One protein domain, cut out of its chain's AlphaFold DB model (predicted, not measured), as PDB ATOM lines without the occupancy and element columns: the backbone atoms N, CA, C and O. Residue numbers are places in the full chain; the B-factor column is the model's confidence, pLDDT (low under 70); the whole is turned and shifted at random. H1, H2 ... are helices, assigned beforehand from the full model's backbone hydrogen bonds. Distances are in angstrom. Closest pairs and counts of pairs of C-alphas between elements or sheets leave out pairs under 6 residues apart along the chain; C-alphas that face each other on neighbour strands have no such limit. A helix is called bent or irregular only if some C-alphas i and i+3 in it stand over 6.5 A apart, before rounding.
ATOM      1  N   CYS A  51      29.468 -54.536 -54.967       94.19
ATOM      2  CA  CYS A  51      30.729 -55.171 -55.358       94.19
ATOM      3  C   CYS A  51      31.765 -55.198 -54.230       94.19
ATOM      4  O   CYS A  51      32.826 -55.803 -54.380       94.19
ATOM      5  N   THR A  52      31.500 -54.523 -53.109       95.38
ATOM      6  CA  THR A  52      32.437 -54.450 -51.980       95.38
ATOM      7  C   THR A  52      31.848 -55.061 -50.715       95.38
ATOM      8  O   THR A  52      30.653 -54.948 -50.446       95.38
ATOM      9  N   GLU A  53      32.702 -55.649 -49.875       96.12
ATOM     10  CA  GLU A  53      32.285 -56.175 -48.567       96.12
ATOM     11  C   GLU A  53      31.628 -55.095 -47.694       96.12
ATOM     12  O   GLU A  53      30.691 -55.379 -46.951       96.12
ATOM     13  N   ALA A  54      32.081 -53.842 -47.809       95.31
ATOM     14  CA  ALA A  54      31.520 -52.711 -47.079       95.31
ATOM     15  C   ALA A  54      30.083 -52.384 -47.517       95.31
ATOM     16  O   ALA A  54      29.225 -52.167 -46.660       95.31
ATOM     17  N   GLU A  55      29.807 -52.381 -48.825       97.12
ATOM     18  CA  GLU A  55      28.453 -52.206 -49.364       97.12
ATOM     19  C   GLU A  55      27.531 -53.333 -48.900       97.12
ATOM     20  O   GLU A  55      26.450 -53.067 -48.375       97.12
ATOM     21  N   ILE A  56      27.981 -54.585 -49.027       97.00
ATOM     22  CA  ILE A  56      27.210 -55.776 -48.643       97.00
ATOM     23  C   ILE A  56      26.896 -55.753 -47.141       97.00
ATOM     24  O   ILE A  56      25.752 -55.963 -46.731       97.00
ATOM     25  N   ALA A  57      27.889 -55.447 -46.301       96.81
ATOM     26  CA  ALA A  57      27.708 -55.357 -44.856       96.81
ATOM     27  C   ALA A  57      26.788 -54.195 -44.450       96.81
ATOM     28  O   ALA A  57      26.025 -54.315 -43.484       96.81
ATOM     29  N   LEU A  58      26.842 -53.066 -45.165       96.94
ATOM     30  CA  LEU A  58      25.930 -51.948 -44.948       96.94
ATOM     31  C   LEU A  58      24.499 -52.325 -45.338       96.94
ATOM     32  O   LEU A  58      23.590 -52.092 -44.543       96.94
ATOM     33  N   ALA A  59      24.299 -52.950 -46.499       97.12
ATOM     34  CA  ALA A  59      22.986 -53.404 -46.943       97.12
ATOM     35  C   ALA A  59      22.376 -54.412 -45.958       97.12
ATOM     36  O   ALA A  59      21.255 -54.204 -45.500       97.12
ATOM     37  N   ASP A  60      23.106 -55.444 -45.514       96.31
ATOM     38  CA  ASP A  60      22.554 -56.393 -44.530       96.31
ATOM     39  C   ASP A  60      22.217 -55.711 -43.192       96.31
ATOM     40  O   ASP A  60      21.191 -56.015 -42.574       96.31
ATOM     41  N   ARG A  61      23.021 -54.725 -42.766       95.69
ATOM     42  CA  ARG A  61      22.723 -53.922 -41.572       95.69
ATOM     43  C   ARG A  61      21.454 -53.094 -41.748       95.69
ATOM     44  O   ARG A  61      20.609 -53.123 -40.856       95.69
ATOM     45  N   LEU A  62      21.314 -52.367 -42.857       95.69
ATOM     46  CA  LEU A  62      20.126 -51.563 -43.162       95.69
ATOM     47  C   LEU A  62      18.884 -52.454 -43.224       95.69
ATOM     48  O   LEU A  62      17.903 -52.196 -42.530       95.69
ATOM     49  N   ARG A  63      18.968 -53.570 -43.952       96.06
ATOM     50  CA  ARG A  63      17.890 -54.553 -44.077       96.06
ATOM     51  C   ARG A  63      17.375 -55.001 -42.713       96.06
ATOM     52  O   ARG A  63      16.172 -54.984 -42.488       96.06
ATOM     53  N   ARG A  64      18.264 -55.381 -41.789       94.38
ATOM     54  CA  ARG A  64      17.873 -55.912 -40.471       94.38
ATOM     55  C   ARG A  64      17.472 -54.835 -39.469       94.38
ATOM     56  O   ARG A  64      16.494 -55.006 -38.751       94.38
ATOM     57  N   ALA A  65      18.258 -53.767 -39.376       92.44
ATOM     58  CA  ALA A  65      18.124 -52.777 -38.311       92.44
ATOM     59  C   ALA A  65      17.154 -51.642 -38.652       92.44
ATOM     60  O   ALA A  65      16.638 -51.007 -37.738       92.44
ATOM     61  N   VAL A  66      16.930 -51.369 -39.941       91.31
ATOM     62  CA  VAL A  66      16.074 -50.269 -40.406       91.31
ATOM     63  C   VAL A  66      14.777 -50.808 -40.984       91.31
ATOM     64  O   VAL A  66      13.708 -50.402 -40.548       91.31
ATOM     65  N   PHE A  67      14.868 -51.760 -41.910       92.38
ATOM     66  CA  PHE A  67      13.694 -52.263 -42.629       92.38
ATOM     67  C   PHE A  67      13.059 -53.500 -41.983       92.38
ATOM     68  O   PHE A  67      12.117 -54.071 -42.513       92.38
ATOM     69  N   GLY A  68      13.552 -53.947 -40.822       91.12
ATOM     70  CA  GLY A  68      12.949 -55.063 -40.082       91.12
ATOM     71  C   GLY A  68      13.096 -56.432 -40.760       91.12
ATOM     72  O   GLY A  68      12.352 -57.366 -40.459       91.12
ATOM     73  N   GLY A  69      14.058 -56.578 -41.671       91.31
ATOM     74  CA  GLY A  69      14.393 -57.842 -42.309       91.31
ATOM     75  C   GLY A  69      14.869 -58.885 -41.297       91.31
ATOM     76  O   GLY A  69      15.698 -58.621 -40.427       91.31
ATOM     77  N   ILE A  70      14.372 -60.111 -41.441       92.81
ATOM     78  CA  ILE A  70      14.695 -61.225 -40.544       92.81
ATOM     79  C   ILE A  70      15.579 -62.268 -41.242       92.81
ATOM     80  O   ILE A  70      15.551 -62.373 -42.470       92.81
ATOM     81  N   PRO A  71      16.357 -63.078 -40.496       88.19
ATOM     82  CA  PRO A  71      17.264 -64.062 -41.097       88.19
ATOM     83  C   PRO A  71      16.564 -65.106 -41.975       88.19
ATOM     84  O   PRO A  71      17.119 -65.533 -42.980       88.19
ATOM     85  N   ARG A  72      15.332 -65.495 -41.615       93.44
ATOM     86  CA  ARG A  72      14.539 -66.493 -42.355       93.44
ATOM     87  C   ARG A  72      13.904 -65.969 -43.650       93.44
ATOM     88  O   ARG A  72      13.387 -66.763 -44.422       93.44
ATOM     89  N   GLU A  73      13.940 -64.657 -43.886       92.50
ATOM     90  CA  GLU A  73      13.397 -63.999 -45.085       92.50
ATOM     91  C   GLU A  73      14.494 -63.107 -45.703       92.50
ATOM     92  O   GLU A  73      14.414 -61.880 -45.631       92.50
ATOM     93  N   PRO A  74      15.567 -63.697 -46.268       90.06
ATOM     94  CA  PRO A  74      16.769 -62.952 -46.653       90.06
ATOM     95  C   PRO A  74      16.537 -61.941 -47.784       90.06
ATOM     96  O   PRO A  74      17.201 -60.912 -47.814       90.06
ATOM     97  N   LEU A  75      15.573 -62.201 -48.674       92.44
ATOM     98  CA  LEU A  75      15.239 -61.312 -49.796       92.44
ATOM     99  C   LEU A  75      14.317 -60.156 -49.394       92.44
ATOM    100  O   LEU A  75      14.182 -59.180 -50.126       92.44
ATOM    101  N   ARG A  76      13.654 -60.258 -48.239       92.50
ATOM    102  CA  ARG A  76      12.713 -59.237 -47.795       92.50
ATOM    103  C   ARG A  76      13.474 -57.959 -47.433       92.50
ATOM    104  O   ARG A  76      14.451 -58.027 -46.683       92.50
ATOM    105  N   HIS A  77      13.005 -56.825 -47.955       94.75
ATOM    106  CA  HIS A  77      13.629 -55.499 -47.835       94.75
ATOM    107  C   HIS A  77      15.028 -55.382 -48.467       94.75
ATOM    108  O   HIS A  77      15.748 -54.418 -48.212       94.75
ATOM    109  N   LEU A  78      15.448 -56.359 -49.283       95.62
ATOM    110  CA  LEU A  78      16.788 -56.351 -49.869       95.62
ATOM    111  C   LEU A  78      16.955 -55.218 -50.890       95.62
ATOM    112  O   LEU A  78      17.934 -54.487 -50.804       95.62
ATOM    113  N   GLY A  79      15.980 -55.003 -51.781       96.12
ATOM    114  CA  GLY A  79      16.034 -53.911 -52.763       96.12
ATOM    115  C   GLY A  79      16.132 -52.524 -52.121       96.12
ATOM    116  O   GLY A  79      16.919 -51.688 -52.563       96.12
ATOM    117  N   GLU A  80      15.402 -52.294 -51.027       96.06
ATOM    118  CA  GLU A  80      15.472 -51.046 -50.257       96.06
ATOM    119  C   GLU A  80      16.852 -50.858 -49.615       96.06
ATOM    120  O   GLU A  80      17.453 -49.785 -49.695       96.06
ATOM    121  N   ALA A  81      17.376 -51.927 -49.014       96.62
ATOM    122  CA  ALA A  81      18.682 -51.938 -48.373       96.62
ATOM    123  C   ALA A  81      19.837 -51.715 -49.348       96.62
ATOM    124  O   ALA A  81      20.721 -50.907 -49.060       96.62
ATOM    125  N   GLU A  82      19.823 -52.391 -50.493       97.62
ATOM    126  CA  GLU A  82      20.814 -52.209 -51.550       97.62
ATOM    127  C   GLU A  82      20.775 -50.791 -52.110       97.62
ATOM    128  O   GLU A  82      21.813 -50.136 -52.188       97.62
ATOM    129  N   THR A  83      19.580 -50.288 -52.441       97.19
ATOM    130  CA  THR A  83      19.417 -48.946 -53.017       97.19
ATOM    131  C   THR A  83      20.007 -47.890 -52.090       97.19
ATOM    132  O   THR A  83      20.807 -47.049 -52.503       97.19
ATOM    133  N   LEU A  84      19.666 -47.965 -50.804       96.00
ATOM    134  CA  LEU A  84      20.148 -47.017 -49.816       96.00
ATOM    135  C   LEU A  84      21.653 -47.165 -49.541       96.00
ATOM    136  O   LEU A  84      22.339 -46.153 -49.381       96.00
ATOM    137  N   ALA A  85      22.181 -48.392 -49.513       96.75
ATOM    138  CA  ALA A  85      23.615 -48.626 -49.369       96.75
ATOM    139  C   ALA A  85      24.400 -48.000 -50.532       96.75
ATOM    140  O   ALA A  85      25.401 -47.322 -50.292       96.75
ATOM    141  N   LEU A  86      23.927 -48.152 -51.772       97.06
ATOM    142  CA  LEU A  86      24.561 -47.566 -52.954       97.06
ATOM    143  C   LEU A  86      24.552 -46.035 -52.915       97.06
ATOM    144  O   LEU A  86      25.605 -45.427 -53.103       97.06
ATOM    145  N   ILE A  87      23.406 -45.414 -52.608       96.19
ATOM    146  CA  ILE A  87      23.296 -43.948 -52.497       96.19
ATOM    147  C   ILE A  87      24.261 -43.398 -51.432       96.19
ATOM    148  O   ILE A  87      24.840 -42.330 -51.611       96.19
ATOM    149  N   GLN A  88      24.463 -44.124 -50.327       93.62
ATOM    150  CA  GLN A  88      25.340 -43.683 -49.237       93.62
ATOM    151  C   GLN A  88      26.834 -43.896 -49.505       93.62
ATOM    152  O   GLN A  88      27.660 -43.202 -48.911       93.62
ATOM    153  N   THR A  89      27.200 -44.858 -50.350       94.94
ATOM    154  CA  THR A  89      28.600 -45.296 -50.494       94.94
ATOM    155  C   THR A  89      29.236 -44.873 -51.811       94.94
ATOM    156  O   THR A  89      30.438 -44.589 -51.838       94.94
ATOM    157  N   ARG A  90      28.465 -44.768 -52.900       96.06
ATOM    158  CA  ARG A  90      28.999 -44.414 -54.218       96.06
ATOM    159  C   ARG A  90      28.782 -42.944 -54.534       96.06
ATOM    160  O   ARG A  90      27.659 -42.452 -54.607       96.06
ATOM    161  N   LYS A  91      29.883 -42.245 -54.820       95.12
ATOM    162  CA  LYS A  91      29.868 -40.812 -55.165       95.12
ATOM    163  C   LYS A  91      29.050 -40.496 -56.417       95.12
ATOM    164  O   LYS A  91      28.517 -39.399 -56.518       95.12
ATOM    165  N   GLU A  92      28.946 -41.434 -57.354       95.50
ATOM    166  CA  GLU A  92      28.154 -41.274 -58.581       95.50
ATOM    167  C   GLU A  92      26.643 -41.159 -58.327       95.50
ATOM    168  O   GLU A  92      25.932 -40.607 -59.162       95.50
ATOM    169  N   PHE A  93      26.160 -41.609 -57.162       95.81
ATOM    170  CA  PHE A  93      24.765 -41.467 -56.734       95.81
ATOM    171  C   PHE A  93      24.556 -40.326 -55.730       95.81
ATOM    172  O   PHE A  93      23.472 -40.185 -55.161       95.81
ATOM    173  N   ALA A  94      25.563 -39.472 -55.522       93.00
ATOM    174  CA  ALA A  94      25.392 -38.269 -54.722       93.00
ATOM    175  C   ALA A  94      24.333 -37.356 -55.365       93.00
ATOM    176  O   ALA A  94      24.449 -36.968 -56.526       93.00
ATOM    177  N   GLY A  95      23.291 -37.013 -54.601       92.88
ATOM    178  CA  GLY A  95      22.154 -36.230 -55.100       92.88
ATOM    179  C   GLY A  95      21.108 -37.040 -55.872       92.88
ATOM    180  O   GLY A  95      20.196 -36.445 -56.445       92.88
ATOM    181  N   ALA A  96      21.205 -38.374 -55.885       96.44
ATOM    182  CA  ALA A  96      20.158 -39.226 -56.432       96.44
ATOM    183  C   ALA A  96      18.828 -39.026 -55.688       96.44
ATOM    184  O   ALA A  96      18.794 -38.784 -54.481       96.44
ATOM    185  N   VAL A  97      17.730 -39.177 -56.425       97.19
ATOM    186  CA  VAL A  97      16.374 -39.215 -55.875       97.19
ATOM    187  C   VAL A  97      15.959 -40.672 -55.755       97.19
ATOM    188  O   VAL A  97      15.999 -41.404 -56.744       97.19
ATOM    189  N   TRP A  98      15.539 -41.093 -54.568       97.31
ATOM    190  CA  TRP A  98      15.040 -42.445 -54.365       97.31
ATOM    191  C   TRP A  98      13.531 -42.502 -54.621       97.31
ATOM    192  O   TRP A  98      12.757 -41.742 -54.047       97.31
ATOM    193  N   ILE A  99      13.105 -43.408 -55.497       96.06
ATOM    194  CA  ILE A  99      11.694 -43.692 -55.741       96.06
ATOM    195  C   ILE A  99      11.251 -44.876 -54.880       96.06
ATOM    196  O   ILE A  99      11.791 -45.972 -55.027       96.06
ATOM    197  N   THR A 100      10.276 -44.662 -53.997       94.19
ATOM    198  CA  THR A 100       9.680 -45.722 -53.172       94.19
ATOM    199  C   THR A 100       8.283 -45.336 -52.677       94.19
ATOM    200  O   THR A 100       8.037 -44.183 -52.329       94.19
ATOM    201  N   ASP A 101       7.372 -46.312 -52.626       92.19
ATOM    202  CA  ASP A 101       6.080 -46.192 -51.931       92.19
ATOM    203  C   ASP A 101       6.155 -46.697 -50.472       92.19
ATOM    204  O   ASP A 101       5.195 -46.547 -49.705       92.19
ATOM    205  N   ASP A 102       7.283 -47.266 -50.034       90.56
ATOM    206  CA  ASP A 102       7.483 -47.650 -48.635       90.56
ATOM    207  C   ASP A 102       7.697 -46.396 -47.771       90.56
ATOM    208  O   ASP A 102       8.578 -45.571 -48.028       90.56
ATOM    209  N   ARG A 103       6.834 -46.217 -46.763       88.69
ATOM    210  CA  ARG A 103       6.856 -45.013 -45.920       88.69
ATOM    211  C   ARG A 103       8.106 -44.965 -45.070       88.69
ATOM    212  O   ARG A 103       8.734 -43.917 -44.977       88.69
ATOM    213  N   ASP A 104       8.419 -46.077 -44.426       89.19
ATOM    214  CA  ASP A 104       9.435 -46.124 -43.392       89.19
ATOM    215  C   ASP A 104      10.817 -45.992 -44.060       89.19
ATOM    216  O   ASP A 104      11.691 -45.279 -43.561       89.19
ATOM    217  N   ALA A 105      10.977 -46.554 -45.265       91.25
ATOM    218  CA  ALA A 105      12.129 -46.306 -46.123       91.25
ATOM    219  C   ALA A 105      12.236 -44.851 -46.586       91.25
ATOM    220  O   ALA A 105      13.312 -44.251 -46.476       91.25
ATOM    221  N   GLY A 106      11.129 -44.262 -47.044       92.94
ATOM    222  CA  GLY A 106      11.089 -42.863 -47.457       92.94
ATOM    223  C   GLY A 106      11.451 -41.895 -46.324       92.94
ATOM    224  O   GLY A 106      12.299 -41.021 -46.498       92.94
ATOM    225  N   GLU A 107      10.872 -42.079 -45.138       93.19
ATOM    226  CA  GLU A 107      11.160 -41.267 -43.950       93.19
ATOM    227  C   GLU A 107      12.622 -41.411 -43.508       93.19
ATOM    228  O   GLU A 107      13.293 -40.414 -43.215       93.19
ATOM    229  N   TYR A 108      13.159 -42.636 -43.523       93.94
ATOM    230  CA  TYR A 108      14.555 -42.884 -43.172       93.94
ATOM    231  C   TYR A 108      15.539 -42.185 -44.121       93.94
ATOM    232  O   TYR A 108      16.571 -41.661 -43.674       93.94
ATOM    233  N   ALA A 109      15.235 -42.194 -45.421       94.75
ATOM    234  CA  ALA A 109      16.026 -41.546 -46.460       94.75
ATOM    235  C   ALA A 109      15.947 -40.016 -46.364       94.75
ATOM    236  O   ALA A 109      16.983 -39.344 -46.346       94.75
ATOM    237  N   ALA A 110      14.740 -39.470 -46.200       94.50
ATOM    238  CA  ALA A 110      14.512 -38.036 -46.046       94.50
ATOM    239  C   ALA A 110      15.245 -37.466 -44.821       94.50
ATOM    240  O   ALA A 110      15.891 -36.422 -44.917       94.50
ATOM    241  N   ALA A 111      15.256 -38.192 -43.695       94.62
ATOM    242  CA  ALA A 111      16.014 -37.818 -42.496       94.62
ATOM    243  C   ALA A 111      17.542 -37.732 -42.722       94.62
ATOM    244  O   ALA A 111      18.263 -37.191 -41.885       94.62
ATOM    245  N   ARG A 112      18.045 -38.262 -43.844       93.62
ATOM    246  CA  ARG A 112      19.455 -38.219 -44.271       93.62
ATOM    247  C   ARG A 112      19.697 -37.281 -45.451       93.62
ATOM    248  O   ARG A 112      20.782 -37.294 -46.021       93.62
ATOM    249  N   GLY A 113      18.705 -36.469 -45.812       95.25
ATOM    250  CA  GLY A 113      18.802 -35.530 -46.926       95.25
ATOM    251  C   GLY A 113      18.776 -36.194 -48.303       95.25
ATOM    252  O   GLY A 113      19.170 -35.555 -49.273       95.25
ATOM    253  N   ILE A 114      18.325 -37.450 -48.405       97.12
ATOM    254  CA  ILE A 114      18.094 -38.115 -49.691       97.12
ATOM    255  C   ILE A 114      16.672 -37.752 -50.140       97.12
ATOM    256  O   ILE A 114      15.723 -38.087 -49.425       97.12
ATOM    257  N   PRO A 115      16.487 -37.064 -51.281       96.75
ATOM    258  CA  PRO A 115      15.156 -36.761 -51.791       96.75
ATOM    259  C   PRO A 115      14.398 -38.044 -52.138       96.75
ATOM    260  O   PRO A 115      14.974 -38.969 -52.715       96.75
TER     261      PRO A 115
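What this domain is: This is residues 51 to 115 of the 163 residues of an uncharacterized protein of Streptomyces sp. SID7834 (UniProt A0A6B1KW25). Two helices, H1 and H2, cross at a steep angle and pack on each other, and a shorter helix, H3, runs nearly parallel to H2 but is set off from the pair. Two long links run between the helices, and the two C-alphas farthest apart, those of Arg 72 and Gly 95, lie one in each link. The printed part has 65 residues with three named helices, in the order H1, H2, H3 along the chain, and no named strand; the class is all helix, with 33 residues in these helices. The whole is compact, with a radius of gyration of the C-alphas of 11.3 A, and flat, spanning 34 by 28 by 15 A.

How they stand to each other: Begin at the longest helix, H1, residues 53 to 65, and look from it to H2, residues 78 to 89. H1 and H2 touch, with 18 pairs of C-alphas within 8 A; the closest C-alphas are those of Ala 59 and Ala 81, 4.8 A apart. Their lines stand at a steep tilt of 53 degrees, opposite ways, and their centres are 8.4 A apart. Now move on to H3, residues 103 to 110, which is close to H2 but not clearly touching it, with 2 pairs of C-alphas within 8 A. Their closest C-alphas are those of Glu 80 and Ala 105, 7.1 A apart. H2 and H3 run the same way at a shallow tilt of 4 degrees, with 12.3 A from centre to centre. H1 and H3 are apart. In the backbones of H1, H2 and H3, every O i to N i+4 pair is within hydrogen-bond range.

Where its parts are: Find C-alpha 53 at (32.285, -56.175, -48.567); from there H1 runs 17.8 A to C-alpha 65 at (18.124, -52.777, -38.311). H2 starts at C-alpha 78, at (16.788, -56.351, -49.869), and runs 16.2 A to C-alpha 89. H3 runs 10.4 A from C-alpha 103 to C-alpha 110, which you find at (14.512, -38.036, -46.046). None of the three helices is bent.

The domain as a whole: Measure the size of the whole from C-alpha 72 to C-alpha 95, the two farthest apart, at 33.7 A. The first and last printed C-alphas, those of Cys 51 and Pro 115, are 24.4 A apart, and the printed part has no cut. Both links are long: residues 66 to 77 join H1 to H2, and residues 90 to 102 join H2 to H3. In the B-factor column the mean pLDDT of the printed part is 94.5, and no printed residue is under 70.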